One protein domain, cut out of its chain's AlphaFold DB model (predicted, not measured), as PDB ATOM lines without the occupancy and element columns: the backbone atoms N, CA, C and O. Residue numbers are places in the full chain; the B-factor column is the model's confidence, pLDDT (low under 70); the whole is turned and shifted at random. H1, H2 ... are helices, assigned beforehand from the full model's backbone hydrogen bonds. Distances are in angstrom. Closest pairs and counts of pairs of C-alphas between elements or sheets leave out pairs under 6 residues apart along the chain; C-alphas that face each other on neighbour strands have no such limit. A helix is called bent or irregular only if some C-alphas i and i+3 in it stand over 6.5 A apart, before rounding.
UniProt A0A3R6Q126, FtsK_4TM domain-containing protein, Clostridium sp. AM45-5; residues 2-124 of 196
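This is residues 2 to 124 of the 196 residues of the protein "FtsK_4TM domain-containing protein" of Clostridium sp. AM45-5 (UniProt A0A3R6Q126). The longest helix, H5, is sharply bent: its arm H5b runs beside the long helix H3, and its arm H5a crosses H3 near that helix's last residues, where H1 and H4 gather with it into a cluster. H2 runs alongside H3 more loosely, on the side away from H5b, and the short H6 lies at the end of the model away from the cluster. The printed part has 123 residues with six named helices, in the order H1, H2, H3, H4, H5, H6, and no named strand; the class is all helix. The whole is compact, with a radius of gyration of the C-alphas of 15.4 A, yet elongated in outline, with spans of 45 by 28 by 23 A.

H5, residues 79 to 114, was assigned as one helix by its hydrogen bonds but is bent: C-alphas 92 and 95 are 9.4 A apart, where about 5 A is found in a regular helix. Its arm H5a holds residues 79 to 92 and is 20.1 A long; its arm H5b holds residues 95 to 114 and is 28.1 A long, from C-alpha 95 at (28.623, 22.282, 14.108) to C-alpha 114 at (54.051, 28.114, 24.626). H3, residues 30 to 54, is 36.0 A long. H2, residues 12 to 25, is 19.5 A long, and H4, residues 64 to 74, is 15.4 A long. H1, residues 2 to 10, is 7.2 A long and begins at C-alpha 2, (32.631, 45.579, 15.963); it is irregular, with C-alphas 4 and 7 at 9.4 A. H6, residues 118 to 124, is 10.0 A long and ends at C-alpha 124, (53.865, 42.432, 28.920).

H1 and H5 are the hubs, each touching three other helices, and the helix packing is mostly crossed. The arms H5a and H5b stand at a steep tilt of 63 degrees, opposite ways; they touch, and their closest C-alphas, of Leu 89 and Ala 98, are 5.2 A apart. H5b touches H3 at a shallow tilt of 31 degrees, opposite ways, with the C-alphas of Ala 38 and Ser 109 closest at 5.2 A. H5a touches residues 44 to 52 of H3 alone and is about perpendicular to it at 83 degrees; the C-alphas of Gly 48 and Gly 82 are closest, at 3.9 A. H1 touches H5a at its residues 79 to 82 alone, about perpendicular at 74 degrees, with Gly 6 and Gly 79 closest at 3.9 A between C-alphas. H1 and H4 touch at a steep tilt of 39 degrees, the same way, and the C-alphas of Gly 3 and Gly 72 are closest at 4.0 A. H2 and H3 are close but not clearly touching, at a shallow tilt of 9 degrees, opposite ways; the C-alphas of Glu 19 and Met 36 are closest at 7.6 A. H5b and H6 meet only through their link. Among the pairs that are apart are H3 and H4, and H2 and H6. Every O i to N i+4 pair is within hydrogen-bond range in H2, H4, H5a and H5b; the counts are 20 of 21 in H3, 2 of 3 in H6 and 2 of 5 in H1, where 3 of 6 O i to N i+3 pairs are within range.

The C-alphas of Gly 28 and Gly 61, the two farthest apart, are 45.8 A from each other. The printed part runs from residue 2 to residue 124 and has no cut. No link is long; the one from H3 to H4, nine residues, is short, and the other four are tight. The mean pLDDT of the printed part is 72.6, and 49 residues are under 70, among them residues 9 to 33 and 112 to 124; the mean in H6 is 41.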
ATOM      1  N   LEU A   2      33.406  46.620  15.259       70.56
ATOM      2  CA  LEU A   2      32.631  45.579  15.963       70.56
ATOM      3  C   LEU A   2      31.888  44.606  15.032       70.56
ATOM      4  O   LEU A   2      31.934  43.410  15.264       70.56
ATOM      5  N   GLY A   3      31.311  45.059  13.916       68.12
ATOM      6  CA  GLY A   3      30.675  44.134  12.962       68.12
ATOM      7  C   GLY A   3      31.640  43.149  12.277       68.12
ATOM      8  O   GLY A   3      31.229  42.072  11.860       68.12
ATOM      9  N   VAL A   4      32.936  43.473  12.177       72.31
ATOM     10  CA  VAL A   4      33.930  42.639  11.467       72.31
ATOM     11  C   VAL A   4      34.527  41.564  12.381       72.31
ATOM     12  O   VAL A   4      34.652  40.417  11.960       72.31
ATOM     13  N   PHE A   5      34.840  41.926  13.628       72.50
ATOM     14  CA  PHE A   5      35.517  41.056  14.604       72.50
ATOM     15  C   PHE A   5      34.638  40.665  15.810       72.50
ATOM     16  O   PHE A   5      35.082  39.931  16.690       72.50
ATOM     17  N   GLY A   6      33.405  41.172  15.900       76.81
ATOM     18  CA  GLY A   6      32.495  40.923  17.020       76.81
ATOM     19  C   GLY A   6      33.040  41.458  18.343       76.81
ATOM     20  O   GLY A   6      33.614  42.552  18.392       76.81
ATOM     21  N   CYS A   7      32.924  40.663  19.411       71.81
ATOM     22  CA  CYS A   7      33.445  41.015  20.736       71.81
ATOM     23  C   CYS A   7      34.980  41.103  20.757       71.81
ATOM     24  O   CYS A   7      35.563  41.850  21.540       71.81
ATOM     25  N   ILE A   8      35.658  40.418  19.834       71.75
ATOM     26  CA  ILE A   8      37.112  40.527  19.665       71.75
ATOM     27  C   ILE A   8      37.492  41.865  19.012       71.75
ATOM     28  O   ILE A   8      38.612  42.346  19.168       71.75
ATOM     29  N   GLY A   9      36.535  42.568  18.400       69.38
ATOM     30  CA  GLY A   9      36.717  43.937  17.917       69.38
ATOM     31  C   GLY A   9      37.097  44.946  19.006       69.38
ATOM     32  O   GLY A   9      37.712  45.961  18.686       69.38
ATOM     33  N   TYR A  10      36.815  44.664  20.284       67.88
ATOM     34  CA  TYR A  10      37.320  45.464  21.410       67.88
ATOM     35  C   TYR A  10      38.824  45.262  21.655       67.88
ATOM     36  O   TYR A  10      39.497  46.169  22.142       67.88
ATOM     37  N   LEU A  11      39.365  44.096  21.288       64.38
ATOM     38  CA  LEU A  11      40.794  43.789  21.348       64.38
ATOM     39  C   LEU A  11      41.545  44.316  20.118       64.38
ATOM     40  O   LEU A  11      42.742  44.554  20.215       64.38
ATOM     41  N   ALA A  12      40.867  44.577  18.997       66.06
ATOM     42  CA  ALA A  12      41.475  45.073  17.757       66.06
ATOM     43  C   ALA A  12      42.488  46.233  17.931       66.06
ATOM     44  O   ALA A  12      43.582  46.130  17.382       66.06
ATOM     45  N   PRO A  13      42.228  47.308  18.708       65.88
ATOM     46  CA  PRO A  13      43.230  48.359  18.916       65.88
ATOM     47  C   PRO A  13      44.472  47.889  19.695       65.88
ATOM     48  O   PRO A  13      45.564  48.395  19.451       65.88
ATOM     49  N   LEU A  14      44.343  46.907  20.596       61.56
ATOM     50  CA  LEU A  14      45.491  46.273  21.259       61.56
ATOM     51  C   LEU A  14      46.261  45.360  20.298       61.56
ATOM     52  O   LEU A  14      47.486  45.308  20.366       61.56
ATOM     53  N   LEU A  15      45.551  44.674  19.403       64.31
ATOM     54  CA  LEU A  15      46.124  43.744  18.431       64.31
ATOM     55  C   LEU A  15      46.908  44.475  17.345       64.31
ATOM     56  O   LEU A  15      48.085  44.185  17.170       64.31
ATOM     57  N   LEU A  16      46.328  45.514  16.738       68.44
ATOM     58  CA  LEU A  16      47.030  46.360  15.765       68.44
ATOM     59  C   LEU A  16      48.288  46.996  16.364       68.44
ATOM     60  O   LEU A  16      49.317  47.114  15.700       68.44
ATOM     61  N   PHE A  17      48.228  47.391  17.638       66.19
ATOM     62  CA  PHE A  17      49.388  47.947  18.326       66.19
ATOM     63  C   PHE A  17      50.451  46.879  18.618       66.19
ATOM     64  O   PHE A  17      51.640  47.121  18.407       66.19
ATOM     65  N   ALA A  18      50.041  45.690  19.061       60.81
ATOM     66  CA  ALA A  18      50.942  44.566  19.290       60.81
ATOM     67  C   ALA A  18      51.613  44.102  17.990       60.81
ATOM     68  O   ALA A  18      52.825  43.894  17.976       60.81
ATOM     69  N   GLU A  19      50.860  44.009  16.895       61.94
ATOM     70  CA  GLU A  19      51.377  43.668  15.573       61.94
ATOM     71  C   GLU A  19      52.390  44.695  15.079       61.94
ATOM     72  O   GLU A  19      53.472  44.319  14.631       61.94
ATOM     73  N   LEU A  20      52.079  45.988  15.214       67.38
ATOM     74  CA  LEU A  20      52.972  47.066  14.800       67.38
ATOM     75  C   LEU A  20      54.284  47.051  15.595       67.38
ATOM     76  O   LEU A  20      55.366  47.137  15.009       67.38
ATOM     77  N   LEU A  21      54.204  46.904  16.923       63.84
ATOM     78  CA  LEU A  21      55.380  46.806  17.791       63.84
ATOM     79  C   LEU A  21      56.210  45.562  17.488       63.84
ATOM     80  O   LEU A  21      57.441  45.619  17.466       63.84
ATOM     81  N   PHE A  22      55.554  44.437  17.234       62.06
ATOM     82  CA  PHE A  22      56.243  43.198  16.929       62.06
ATOM     83  C   PHE A  22      56.911  43.255  15.555       62.06
ATOM     84  O   PHE A  22      58.074  42.874  15.422       62.06
ATOM     85  N   TYR A  23      56.218  43.780  14.544       65.31
ATOM     86  CA  TYR A  23      56.770  43.994  13.210       65.31
ATOM     87  C   TYR A  23      57.989  44.925  13.254       65.31
ATOM     88  O   TYR A  23      59.020  44.632  12.644       65.31
ATOM     89  N   ALA A  24      57.910  46.005  14.037       68.12
ATOM     90  CA  ALA A  24      59.027  46.920  14.242       68.12
ATOM     91  C   ALA A  24      60.207  46.255  14.977       68.12
ATOM     92  O   ALA A  24      61.359  46.469  14.604       68.12
ATOM     93  N   SER A  25      59.934  45.424  15.988       55.88
ATOM     94  CA  SER A  25      60.965  44.819  16.840       55.88
ATOM     95  C   SER A  25      61.650  43.590  16.236       55.88
ATOM     96  O   SER A  25      62.733  43.232  16.694       55.88
ATOM     97  N   ASN A  26      61.040  42.918  15.255       62.12
ATOM     98  CA  ASN A  26      61.522  41.631  14.734       62.12
ATOM     99  C   ASN A  26      61.896  41.633  13.245       62.12
ATOM    100  O   ASN A  26      61.948  40.566  12.621       62.12
ATOM    101  N   LYS A  27      62.221  42.799  12.671       59.59
ATOM    102  CA  LYS A  27      62.796  42.885  11.317       59.59
ATOM    103  C   LYS A  27      64.003  41.941  11.183       59.59
ATOM    104  O   LYS A  27      65.062  42.194  11.747       59.59
ATOM    105  N   GLY A  28      63.835  40.858  10.420       58.72
ATOM    106  CA  GLY A  28      64.908  39.931  10.041       58.72
ATOM    107  C   GLY A  28      64.966  38.588  10.782       58.72
ATOM    108  O   GLY A  28      65.803  37.763  10.428       58.72
ATOM    109  N   ASN A  29      64.091  38.303  11.758       66.00
ATOM    110  CA  ASN A  29      64.093  37.005  12.449       66.00
ATOM    111  C   ASN A  29      62.928  36.106  12.005       66.00
ATOM    112  O   ASN A  29      61.783  36.301  12.403       66.00
ATOM    113  N   ILE A  30      63.226  35.052  11.243       65.56
ATOM    114  CA  ILE A  30      62.221  34.094  10.749       65.56
ATOM    115  C   ILE A  30      61.447  33.431  11.905       65.56
ATOM    116  O   ILE A  30      60.242  33.210  11.807       65.56
ATOM    117  N   ARG A  31      62.093  33.183  13.055       63.19
ATOM    118  CA  ARG A  31      61.427  32.578  14.227       63.19
ATOM    119  C   ARG A  31      60.349  33.478  14.822       63.19
ATOM    120  O   ARG A  31      59.408  32.990  15.441       63.19
ATOM    121  N   ALA A  32      60.494  34.787  14.662       65.31
ATOM    122  CA  ALA A  32      59.505  35.749  15.101       65.31
ATOM    123  C   ALA A  32      58.304  35.823  14.153       65.31
ATOM    124  O   ALA A  32      57.174  35.953  14.612       65.31
ATOM    125  N   VAL A  33      58.535  35.667  12.850       69.31
ATOM    126  CA  VAL A  33      57.469  35.628  11.841       69.31
ATOM    127  C   VAL A  33      56.515  34.459  12.098       69.31
ATOM    128  O   VAL A  33      55.306  34.663  12.147       69.31
ATOM    129  N   TYR A  34      57.034  33.257  12.376       71.75
ATOM    130  CA  TYR A  34      56.181  32.110  12.725       71.75
ATOM    131  C   TYR A  34      55.328  32.354  13.977       71.75
ATOM    132  O   TYR A  34      54.186  31.906  14.048       71.75
ATOM    133  N   LYS A  35      55.850  33.105  14.951       71.81
ATOM    134  CA  LYS A  35      55.104  33.479  16.157       71.81
ATOM    135  C   LYS A  35      53.989  34.481  15.865       71.81
ATOM    136  O   LYS A  35      52.930  34.366  16.466       71.81
ATOM    137  N   MET A  36      54.206  35.415  14.940       69.44
ATOM    138  CA  MET A  36      53.161  36.344  14.493       69.44
ATOM    139  C   MET A  36      52.017  35.616  13.825       69.44
ATOM    140  O   MET A  36      50.866  35.829  14.181       69.44
ATOM    141  N   ILE A  37      52.349  34.699  12.919       75.56
ATOM    142  CA  ILE A  37      51.350  33.880  12.240       75.56
ATOM    143  C   ILE A  37      50.570  33.049  13.269       75.56
ATOM    144  O   ILE A  37      49.352  32.977  13.185       75.56
ATOM    145  N   ALA A  38      51.234  32.477  14.279       74.75
ATOM    146  CA  ALA A  38      50.550  31.726  15.333       74.75
ATOM    147  C   ALA A  38      49.593  32.596  16.174       74.75
ATOM    148  O   ALA A  38      48.521  32.126  16.549       74.75
ATOM    149  N   VAL A  39      49.956  33.851  16.464       72.69
ATOM    150  CA  VAL A  39      49.073  34.801  17.166       72.69
ATOM    151  C   VAL A  39      47.886  35.187  16.284       72.69
ATOM    152  O   VAL A  39      46.756  35.141  16.757       72.69
ATOM    153  N   GLU A  40      48.119  35.482  15.007       78.94
ATOM    154  CA  GLU A  40      47.063  35.809  14.043       78.94
ATOM    155  C   GLU A  40      46.056  34.660  13.894       78.94
ATOM    156  O   GLU A  40      44.845  34.841  14.019       78.94
ATOM    157  N   VAL A  41      46.559  33.435  13.711       81.31
ATOM    158  CA  VAL A  41      45.727  32.230  13.619       81.31
ATOM    159  C   VAL A  41      44.932  32.021  14.906       81.31
ATOM    160  O   VAL A  41      43.739  31.725  14.839       81.31
ATOM    161  N   LEU A  42      45.544  32.225  16.077       79.31
ATOM    162  CA  LEU A  42      44.837  32.127  17.354       79.31
ATOM    163  C   LEU A  42      43.673  33.124  17.434       79.31
ATOM    164  O   LEU A  42      42.600  32.763  17.910       79.31
ATOM    165  N   LEU A  43      43.851  34.355  16.950       78.25
ATOM    166  CA  LEU A  43      42.799  35.373  16.948       78.25
ATOM    167  C   LEU A  43      41.637  34.990  16.037       78.25
ATOM    168  O   LEU A  43      40.484  35.066  16.456       78.25
ATOM    169  N   ILE A  44      41.934  34.513  14.830       83.06
ATOM    170  CA  ILE A  44      40.922  34.029  13.884       83.06
ATOM    171  C   ILE A  44      40.125  32.866  14.496       83.06
ATOM    172  O   ILE A  44      38.895  32.834  14.413       83.06
ATOM    173  N   VAL A  45      40.808  31.937  15.169       85.06
ATOM    174  CA  VAL A  45      40.177  30.801  15.857       85.06
ATOM    175  C   VAL A  45      39.293  31.266  17.012       85.06
ATOM    176  O   VAL A  45      38.172  30.776  17.156       85.06
ATOM    177  N   LEU A  46      39.750  32.233  17.812       81.38
ATOM    178  CA  LEU A  46      38.952  32.822  18.887       81.38
ATOM    179  C   LEU A  46      37.716  33.544  18.341       81.38
ATOM    180  O   LEU A  46      36.648  33.419  18.938       81.38
ATOM    181  N   CYS A  47      37.816  34.233  17.198       83.88
ATOM    182  CA  CYS A  47      36.658  34.822  16.521       83.88
ATOM    183  C   CYS A  47      35.657  33.725  16.130       83.88
ATOM    184  O   CYS A  47      34.474  33.832  16.445       83.88
ATOM    185  N   GLY A  48      36.112  32.636  15.504       83.94
ATOM    186  CA  GLY A  48      35.246  31.504  15.154       83.94
ATOM    187  C   GLY A  48      34.564  30.866  16.369       83.94
ATOM    188  O   GLY A  48      33.354  30.645  16.365       83.94
ATOM    189  N   LEU A  49      35.313  30.631  17.449       85.25
ATOM    190  CA  LEU A  49      34.761  30.094  18.698       85.25
ATOM    191  C   LEU A  49      33.760  31.051  19.341       85.25
ATOM    192  O   LEU A  49      32.694  30.617  19.774       85.25
ATOM    193  N   ALA A  50      34.060  32.349  19.368       81.56
ATOM    194  CA  ALA A  50      33.140  33.352  19.883       81.56
ATOM    195  C   ALA A  50      31.838  33.374  19.073       81.56
ATOM    196  O   ALA A  50      30.764  33.476  19.660       81.56
ATOM    197  N   GLN A  51      31.904  33.216  17.747       86.00
ATOM    198  CA  GLN A  51      30.710  33.107  16.910       86.00
ATOM    199  C   GLN A  51      29.887  31.852  17.226       86.00
ATOM    200  O   GLN A  51      28.663  31.932  17.311       86.00
ATOM    201  N   LEU A  52      30.534  30.705  17.439       84.19
ATOM    202  CA  LEU A  52      29.837  29.470  17.801       84.19
ATOM    203  C   LEU A  52      29.174  29.539  19.185       84.19
ATOM    204  O   LEU A  52      28.063  29.039  19.344       84.19
ATOM    205  N   ILE A  53      29.841  30.155  20.165       82.06
ATOM    206  CA  ILE A  53      29.384  30.197  21.563       82.06
ATOM    207  C   ILE A  53      28.382  31.333  21.796       82.06
ATOM    208  O   ILE A  53      27.337  31.124  22.405       82.06
ATOM    209  N   PHE A  54      28.700  32.542  21.329       77.75
ATOM    210  CA  PHE A  54      27.939  33.762  21.624       77.75
ATOM    211  C   PHE A  54      27.132  34.274  20.430       77.75
ATOM    212  O   PHE A  54      26.141  34.970  20.624       77.75
ATOM    213  N   GLY A  55      27.539  33.935  19.204       73.06
ATOM    214  CA  GLY A  55      26.848  34.327  17.970       73.06
ATOM    215  C   GLY A  55      25.697  33.399  17.568       73.06
ATOM    216  O   GLY A  55      25.110  33.597  16.510       73.06
ATOM    217  N   GLY A  56      25.377  32.387  18.383       73.81
ATOM    218  CA  GLY A  56      24.283  31.445  18.118       73.81
ATOM    219  C   GLY A  56      24.609  30.347  17.100       73.81
ATOM    220  O   GLY A  56      23.708  29.615  16.697       73.81
ATOM    221  N   GLY A  57      25.878  30.203  16.704       74.25
ATOM    222  CA  GLY A  57      26.318  29.181  15.756       74.25
ATOM    223  C   GLY A  57      26.015  29.515  14.294       74.25
ATOM    224  O   GLY A  57      25.889  30.679  13.923       74.25
ATOM    225  N   TYR A  58      25.964  28.481  13.450       74.69
ATOM    226  CA  TYR A  58      25.549  28.610  12.053       74.69
ATOM    227  C   TYR A  58      24.032  28.427  11.951       74.69
ATOM    228  O   TYR A  58      23.507  27.417  12.419       74.69
ATOM    229  N   GLN A  59      23.343  29.383  11.326       72.88
ATOM    230  CA  GLN A  59      21.938  29.232  10.944       72.88
ATOM    231  C   GLN A  59      21.835  29.113   9.422       72.88
ATOM    232  O   GLN A  59      22.436  29.897   8.684       72.88
ATOM    233  N   GLU A  60      21.077  28.128   8.943       64.44
ATOM    234  CA  GLU A  60      20.853  27.937   7.509       64.44
ATOM    235  C   GLU A  60      20.176  29.173   6.899       64.44
ATOM    236  O   GLU A  60      19.165  29.658   7.401       64.44
ATOM    237  N   GLY A  61      20.759  29.701   5.820       65.88
ATOM    238  CA  GLY A  61      20.268  30.901   5.137       65.88
ATOM    239  C   GLY A  61      20.760  32.236   5.708       65.88
ATOM    240  O   GLY A  61      20.386  33.274   5.170       65.88
ATOM    241  N   GLN A  62      21.616  32.245   6.741       68.38
ATOM    242  CA  GLN A  62      22.218  33.492   7.228       68.38
ATOM    243  C   GLN A  62      23.132  34.129   6.180       68.38
ATOM    244  O   GLN A  62      24.125  33.542   5.738       68.38
ATOM    245  N   THR A  63      22.834  35.378   5.837       74.56
ATOM    246  CA  THR A  63      23.652  36.178   4.929       74.56
ATOM    247  C   THR A  63      24.808  36.830   5.691       74.56
ATOM    248  O   THR A  63      24.686  37.174   6.867       74.56
ATOM    249  N   ILE A  64      25.931  37.102   5.015       73.12
ATOM    250  CA  ILE A  64      27.075  37.838   5.602       73.12
ATOM    251  C   ILE A  64      26.628  39.190   6.191       73.12
ATOM    252  O   ILE A  64      27.174  39.662   7.189       73.12
ATOM    253  N   LEU A  65      25.604  39.799   5.589       73.56
ATOM    254  CA  LEU A  65      25.035  41.071   6.017       73.56
ATOM    255  C   LEU A  65      24.275  40.957   7.350       73.56
ATOM    256  O   LEU A  65      24.404  41.844   8.192       73.56
ATOM    257  N   ASP A  66      23.582  39.839   7.584       73.88
ATOM    258  CA  ASP A  66      22.891  39.548   8.848       73.88
ATOM    259  C   ASP A  66      23.897  39.291   9.972       73.88
ATOM    260  O   ASP A  66      23.733  39.775  11.093       73.88
ATOM    261  N   ILE A  67      24.997  38.598   9.662       72.50
ATOM    262  CA  ILE A  67      26.119  38.394  10.591       72.50
ATOM    263  C   ILE A  67      26.754  39.743  10.954       72.50
ATOM    264  O   ILE A  67      27.037  40.005  12.122       72.50
ATOM    265  N   TYR A  68      26.937  40.638   9.981       72.94
ATOM    266  CA  TYR A  68      27.495  41.966  10.235       72.94
ATOM    267  C   TYR A  68      26.567  42.841  11.086       72.94
ATOM    268  O   TYR A  68      27.033  43.507  12.011       72.94
ATOM    269  N   GLN A  69      25.262  42.852  10.794       71.56
ATOM    270  CA  GLN A  69      24.284  43.643  11.545       71.56
ATOM    271  C   GLN A  69      24.091  43.111  12.965       71.56
ATOM    272  O   GLN A  69      24.122  43.894  13.914       71.56
ATOM    273  N   SER A  70      23.965  41.792  13.131       70.62
ATOM    274  CA  SER A  70      23.841  41.168  14.452       70.62
ATOM    275  C   SER A  70      25.090  41.394  15.304       70.62
ATOM    276  O   SER A  70      24.969  41.838  16.448       70.62
ATOM    277  N   ALA A  71      26.289  41.206  14.746       71.06
ATOM    278  CA  ALA A  71      27.545  41.479  15.443       71.06
ATOM    279  C   ALA A  71      27.763  42.979  15.706       71.06
ATOM    280  O   ALA A  71      28.321  43.355  16.732       71.06
ATOM    281  N   GLY A  72      27.314  43.852  14.801       64.50
ATOM    282  CA  GLY A  72      27.403  45.303  14.956       64.50
ATOM    283  C   GLY A  72      26.455  45.867  16.017       64.50
ATOM    284  O   GLY A  72      26.830  46.812  16.706       64.50
ATOM    285  N   ALA A  73      25.259  45.288  16.165       69.00
ATOM    286  CA  ALA A  73      24.243  45.732  17.119       69.00
ATOM    287  C   ALA A  73      24.440  45.138  18.520       69.00
ATOM    288  O   ALA A  73      24.316  45.848  19.514       69.00
ATOM    289  N   SER A  74      24.753  43.842  18.606       68.44
ATOM    290  CA  SER A  74      24.947  43.161  19.890       68.44
ATOM    291  C   SER A  74      26.384  43.261  20.403       68.44
ATOM    292  O   SER A  74      26.606  43.187  21.607       68.44
ATOM    293  N   GLY A  75      27.369  43.406  19.509       66.31
ATOM    294  CA  GLY A  75      28.787  43.306  19.864       66.31
ATOM    295  C   GLY A  75      29.199  41.915  20.362       66.31
ATOM    296  O   GLY A  75      30.331  41.748  20.808       66.31
ATOM    297  N   LEU A  76      28.299  40.926  20.309       68.88
ATOM    298  CA  LEU A  76      28.498  39.566  20.796       68.88
ATOM    299  C   LEU A  76      28.790  38.635  19.612       68.88
ATOM    300  O   LEU A  76      28.218  38.780  18.534       68.88
ATOM    301  N   GLY A  77      29.705  37.683  19.805       79.00
ATOM    302  CA  GLY A  77      30.124  36.743  18.762       79.00
ATOM    303  C   GLY A  77      31.446  37.102  18.081       79.00
ATOM    304  O   GLY A  77      32.218  37.923  18.575       79.00
ATOM    305  N   GLY A  78      31.714  36.455  16.947       76.88
ATOM    306  CA  GLY A  78      32.982  36.532  16.212       76.88
ATOM    307  C   GLY A  78      33.016  37.515  15.047       76.88
ATOM    308  O   GLY A  78      34.019  37.583  14.336       76.88
ATOM    309  N   GLY A  79      31.915  38.237  14.815       82.19
ATOM    310  CA  GLY A  79      31.765  39.132  13.670       82.19
ATOM    311  C   GLY A  79      31.770  38.398  12.331       82.19
ATOM    312  O   GLY A  79      31.675  37.173  12.266       82.19
ATOM    313  N   VAL A  80      31.904  39.155  11.242       83.81
ATOM    314  CA  VAL A  80      31.957  38.596   9.881       83.81
ATOM    315  C   VAL A  80      33.095  37.589   9.711       83.81
ATOM    316  O   VAL A  80      32.886  36.555   9.085       83.81
ATOM    317  N   ILE A  81      34.276  37.840  10.285       83.31
ATOM    318  CA  ILE A  81      35.428  36.937  10.128       83.31
ATOM    319  C   ILE A  81      35.161  35.593  10.816       83.31
ATOM    320  O   ILE A  81      35.330  34.542  10.197       83.31
ATOM    321  N   GLY A  82      34.688  35.616  12.067       81.06
ATOM    322  CA  GLY A  82      34.302  34.397  12.782       81.06
ATOM    323  C   GLY A  82      33.112  33.687  12.129       81.06
ATOM    324  O   GLY A  82      33.113  32.465  12.026       81.06
ATOM    325  N   GLY A  83      32.133  34.445  11.630       83.81
ATOM    326  CA  GLY A  83      30.963  33.943  10.907       83.81
ATOM    327  C   GLY A  83      31.301  33.207   9.621       83.81
ATOM    328  O   GLY A  83      30.852  32.078   9.433       83.81
ATOM    329  N   VAL A  84      32.129  33.801   8.759       86.38
ATOM    330  CA  VAL A  84      32.569  33.166   7.507       86.38
ATOM    331  C   VAL A  84      33.396  31.916   7.800       86.38
ATOM    332  O   VAL A  84      33.181  30.881   7.171       86.38
ATOM    333  N   LEU A  85      34.293  31.971   8.788       86.31
ATOM    334  CA  LEU A  85      35.078  30.806   9.193       86.31
ATOM    335  C   LEU A  85      34.174  29.652   9.650       86.31
ATOM    336  O   LEU A  85      34.305  28.532   9.164       86.31
ATOM    337  N   VAL A  86      33.231  29.925  10.555       86.81
ATOM    338  CA  VAL A  86      32.297  28.915  11.073       86.81
ATOM    339  C   VAL A  86      31.375  28.395   9.978       86.81
ATOM    340  O   VAL A  86      31.111  27.200   9.952       86.81
ATOM    341  N   MET A  87      30.935  29.243   9.048       85.19
ATOM    342  CA  MET A  87      30.132  28.835   7.894       85.19
ATOM    343  C   MET A  87      30.873  27.803   7.033       85.19
ATOM    344  O   MET A  87      30.297  26.772   6.696       85.19
ATOM    345  N   ILE A  88      32.156  28.031   6.735       86.56
ATOM    346  CA  ILE A  88      32.984  27.091   5.959       86.56
ATOM    347  C   ILE A  88      33.234  25.791   6.740       86.56
ATOM    348  O   ILE A  88      33.152  24.697   6.185       86.56
ATOM    349  N   LEU A  89      33.529  25.882   8.040       86.38
ATOM    350  CA  LEU A  89      33.748  24.696   8.875       86.38
ATOM    351  C   LEU A  89      32.465  23.871   9.039       86.38
ATOM    352  O   LEU A  89      32.512  22.640   9.019       86.38
ATOM    353  N   HIS A  90      31.321  24.540   9.178       86.25
ATOM    354  CA  HIS A  90      30.024  23.898   9.316       86.25
ATOM    355  C   HIS A  90      29.625  23.155   8.038       86.25
ATOM    356  O   HIS A  90      29.176  22.017   8.126       86.25
ATOM    357  N   THR A  91      29.814  23.744   6.852       84.38
ATOM    358  CA  THR A  91      29.484  23.062   5.587       84.38
ATOM    359  C   THR A  91      30.353  21.832   5.333       84.38
ATOM    360  O   THR A  91      29.886  20.884   4.707       84.38
ATOM    361  N   ALA A  92      31.589  21.811   5.841       86.00
ATOM    362  CA  ALA A  92      32.490  20.673   5.688       86.00
ATOM    363  C   ALA A  92      32.276  19.559   6.732       86.00
ATOM    364  O   ALA A  92      32.353  18.381   6.385       86.00
ATOM    365  N   VAL A  93      32.055  19.906   8.010       87.00
ATOM    366  CA  VAL A  93      32.129  18.946   9.138       87.00
ATOM    367  C   VAL A  93      30.951  19.059  10.125       87.00
ATOM    368  O   VAL A  93      30.874  18.310  11.100       87.00
ATOM    369  N   GLY A  94      30.023  19.990   9.903       86.19
ATOM    370  CA  GLY A  94      28.917  20.298  10.814       86.19
ATOM    371  C   GLY A  94      29.349  21.044  12.083       86.19
ATOM    372  O   GLY A  94      30.534  21.255  12.346       86.19
ATOM    373  N   THR A  95      28.380  21.450  12.910       83.62
ATOM    374  CA  THR A  95      28.623  22.282  14.108       83.62
ATOM    375  C   THR A  95      29.543  21.610  15.124       83.62
ATOM    376  O   THR A  95      30.447  22.245  15.662       83.62
ATOM    377  N   ILE A  96      29.339  20.310  15.375       87.81
ATOM    378  CA  ILE A  96      30.149  19.541  16.333       87.81
ATOM    379  C   ILE A  96      31.592  19.433  15.826       87.81
ATOM    380  O   ILE A  96      32.535  19.658  16.586       87.81
ATOM    381  N   GLY A  97      31.767  19.159  14.529       85.19
ATOM    382  CA  GLY A  97      33.079  19.121  13.891       85.19
ATOM    383  C   GLY A  97      33.789  20.474  13.939       85.19
ATOM    384  O   GLY A  97      34.976  20.526  14.253       85.19
ATOM    385  N   ALA A  98      33.061  21.573  13.726       88.38
ATOM    386  CA  ALA A  98      33.611  22.924  13.807       88.38
ATOM    387  C   ALA A  98      34.209  23.233  15.192       88.38
ATOM    388  O   ALA A  98      35.317  23.767  15.266       88.38
ATOM    389  N   TYR A  99      33.542  22.838  16.285       85.69
ATOM    390  CA  TYR A  99      34.092  22.975  17.640       85.69
ATOM    391  C   TYR A  99      35.402  22.205  17.812       85.69
ATOM    392  O   TYR A  99      36.384  22.764  18.297       85.69
ATOM    393  N   VAL A 100      35.440  20.938  17.389       90.88
ATOM    394  CA  VAL A 100      36.640  20.098  17.512       90.88
ATOM    395  C   VAL A 100      37.799  20.691  16.712       90.88
ATOM    396  O   VAL A 100      38.899  20.835  17.241       90.88
ATOM    397  N   VAL A 101      37.551  21.094  15.465       90.69
ATOM    398  CA  VAL A 101      38.569  21.681  14.583       90.69
ATOM    399  C   VAL A 101      39.125  22.979  15.170       90.69
ATOM    400  O   VAL A 101      40.343  23.148  15.237       90.69
ATOM    401  N   LEU A 102      38.262  23.876  15.651       87.00
ATOM    402  CA  LEU A 102      38.701  25.129  16.268       87.00
ATOM    403  C   LEU A 102      39.487  24.890  17.563       87.00
ATOM    404  O   LEU A 102      40.495  25.554  17.791       87.00
ATOM    405  N   ILE A 103      39.090  23.917  18.385       85.50
ATOM    406  CA  ILE A 103      39.839  23.543  19.593       85.50
ATOM    407  C   ILE A 103      41.222  22.992  19.232       85.50
ATOM    408  O   ILE A 103      42.211  23.373  19.857       85.50
ATOM    409  N   VAL A 104      41.328  22.153  18.201       89.75
ATOM    410  CA  VAL A 104      42.620  21.636  17.730       89.75
ATOM    411  C   VAL A 104      43.514  22.769  17.229       89.75
ATOM    412  O   VAL A 104      44.665  22.862  17.654       89.75
ATOM    413  N   PHE A 105      43.001  23.679  16.396       85.75
ATOM    414  CA  PHE A 105      43.775  24.838  15.941       85.75
ATOM    415  C   PHE A 105      44.191  25.760  17.090       85.75
ATOM    416  O   PHE A 105      45.309  26.279  17.083       85.75
ATOM    417  N   MET A 106      43.336  25.930  18.097       81.81
ATOM    418  CA  MET A 106      43.667  26.668  19.313       81.81
ATOM    419  C   MET A 106      44.813  25.995  20.075       81.81
ATOM    420  O   MET A 106      45.755  26.680  20.460       81.81
ATOM    421  N   ILE A 107      44.787  24.668  20.244       81.19
ATOM    422  CA  ILE A 107      45.869  23.913  20.898       81.19
ATOM    423  C   ILE A 107      47.168  24.024  20.098       81.19
ATOM    424  O   ILE A 107      48.208  24.307  20.684       81.19
ATOM    425  N   ILE A 108      47.125  23.855  18.773       83.62
ATOM    426  CA  ILE A 108      48.305  23.997  17.906       83.62
ATOM    427  C   ILE A 108      48.895  25.400  18.056       83.62
ATOM    428  O   ILE A 108      50.089  25.545  18.306       83.62
ATOM    429  N   SER A 109      48.055  26.431  17.985       75.06
ATOM    430  CA  SER A 109      48.487  27.821  18.138       75.06
ATOM    431  C   SER A 109      49.076  28.069  19.527       75.06
ATOM    432  O   SER A 109      50.134  28.685  19.651       75.06
ATOM    433  N   LEU A 110      48.455  27.526  20.579       68.69
ATOM    434  CA  LEU A 110      48.977  27.585  21.940       68.69
ATOM    435  C   LEU A 110      50.329  26.887  22.056       68.69
ATOM    436  O   LEU A 110      51.237  27.485  22.614       68.69
ATOM    437  N   VAL A 111      50.518  25.681  21.518       75.50
ATOM    438  CA  VAL A 111      51.809  24.971  21.545       75.50
ATOM    439  C   VAL A 111      52.879  25.772  20.799       75.50
ATOM    440  O   VAL A 111      53.945  26.029  21.362       75.50
ATOM    441  N   CYS A 112      52.560  26.288  19.606       68.50
ATOM    442  CA  CYS A 112      53.441  27.179  18.844       68.50
ATOM    443  C   CYS A 112      53.837  28.442  19.635       68.50
ATOM    444  O   CYS A 112      54.949  28.954  19.486       68.50
ATOM    445  N   ILE A 113      52.953  28.943  20.505       65.88
ATOM    446  CA  ILE A 113      53.225  30.086  21.387       65.88
ATOM    447  C   ILE A 113      53.996  29.663  22.657       65.88
ATOM    448  O   ILE A 113      54.894  30.388  23.102       65.88
ATOM    449  N   THR A 114      53.668  28.516  23.257       63.31
ATOM    450  CA  THR A 114      54.051  28.114  24.626       63.31
ATOM    451  C   THR A 114      55.524  27.749  24.754       63.31
ATOM    452  O   THR A 114      56.130  28.049  25.778       63.31
ATOM    453  N   GLU A 115      56.156  27.228  23.705       54.69
ATOM    454  CA  GLU A 115      57.553  26.784  23.791       54.69
ATOM    455  C   GLU A 115      58.563  27.911  24.087       54.69
ATOM    456  O   GLU A 115      59.602  27.644  24.687       54.69
ATOM    457  N   ARG A 116      58.283  29.180  23.732       51.19
ATOM    458  CA  ARG A 116      59.123  30.342  24.129       51.19
ATOM    459  C   ARG A 116      58.420  31.705  24.223       51.19
ATOM    460  O   ARG A 116      59.044  32.652  24.691       51.19
ATOM    461  N   SER A 117      57.195  31.880  23.720       49.34
ATOM    462  CA  SER A 117      56.562  33.207  23.563       49.34
ATOM    463  C   SER A 117      55.495  33.540  24.607       49.34
ATOM    464  O   SER A 117      55.309  34.719  24.905       49.34
ATOM    465  N   PHE A 118      54.857  32.539  25.221       41.38
ATOM    466  CA  PHE A 118      53.836  32.757  26.258       41.38
ATOM    467  C   PHE A 118      54.395  33.518  27.473       41.38
ATOM    468  O   PHE A 118      53.767  34.442  27.979       41.38
ATOM    469  N   VAL A 119      55.643  33.226  27.861       43.31
ATOM    470  CA  VAL A 119      56.347  33.895  28.973       43.31
ATOM    471  C   VAL A 119      56.650  35.373  28.679       43.31
ATOM    472  O   VAL A 119      56.720  36.178  29.603       43.31
ATOM    473  N   SER A 120      56.806  35.761  27.409       42.41
ATOM    474  CA  SER A 120      57.085  37.151  27.015       42.41
ATOM    475  C   SER A 120      55.804  37.974  26.829       42.41
ATOM    476  O   SER A 120      55.757  39.123  27.265       42.41
ATOM    477  N   ALA A 121      54.752  37.384  26.254       40.91
ATOM    478  CA  ALA A 121      53.480  38.067  26.013       40.91
ATOM    479  C   ALA A 121      52.637  38.228  27.293       40.91
ATOM    480  O   ALA A 121      52.090  39.305  27.530       40.91
ATOM    481  N   VAL A 122      52.603  37.222  28.180       42.34
ATOM    482  CA  VAL A 122      51.916  37.325  29.483       42.34
ATOM    483  C   VAL A 122      52.612  38.322  30.413       42.34
ATOM    484  O   VAL A 122      51.928  39.087  31.083       42.34
ATOM    485  N   LYS A 123      53.951  38.412  30.407       39.50
ATOM    486  CA  LYS A 123      54.686  39.426  31.193       39.50
ATOM    487  C   LYS A 123      54.411  40.866  30.743       39.50
ATOM    488  O   LYS A 123      54.419  41.766  31.577       39.50
ATOM    489  N   SER A 124      54.159  41.094  29.452       39.34
ATOM    490  CA  SER A 124      53.865  42.432  28.920       39.34
ATOM    491  C   SER A 124      52.376  42.798  29.032       39.34
ATOM    492  O   SER A 124      52.055  43.921  29.415       39.34
TER     493      SER A 124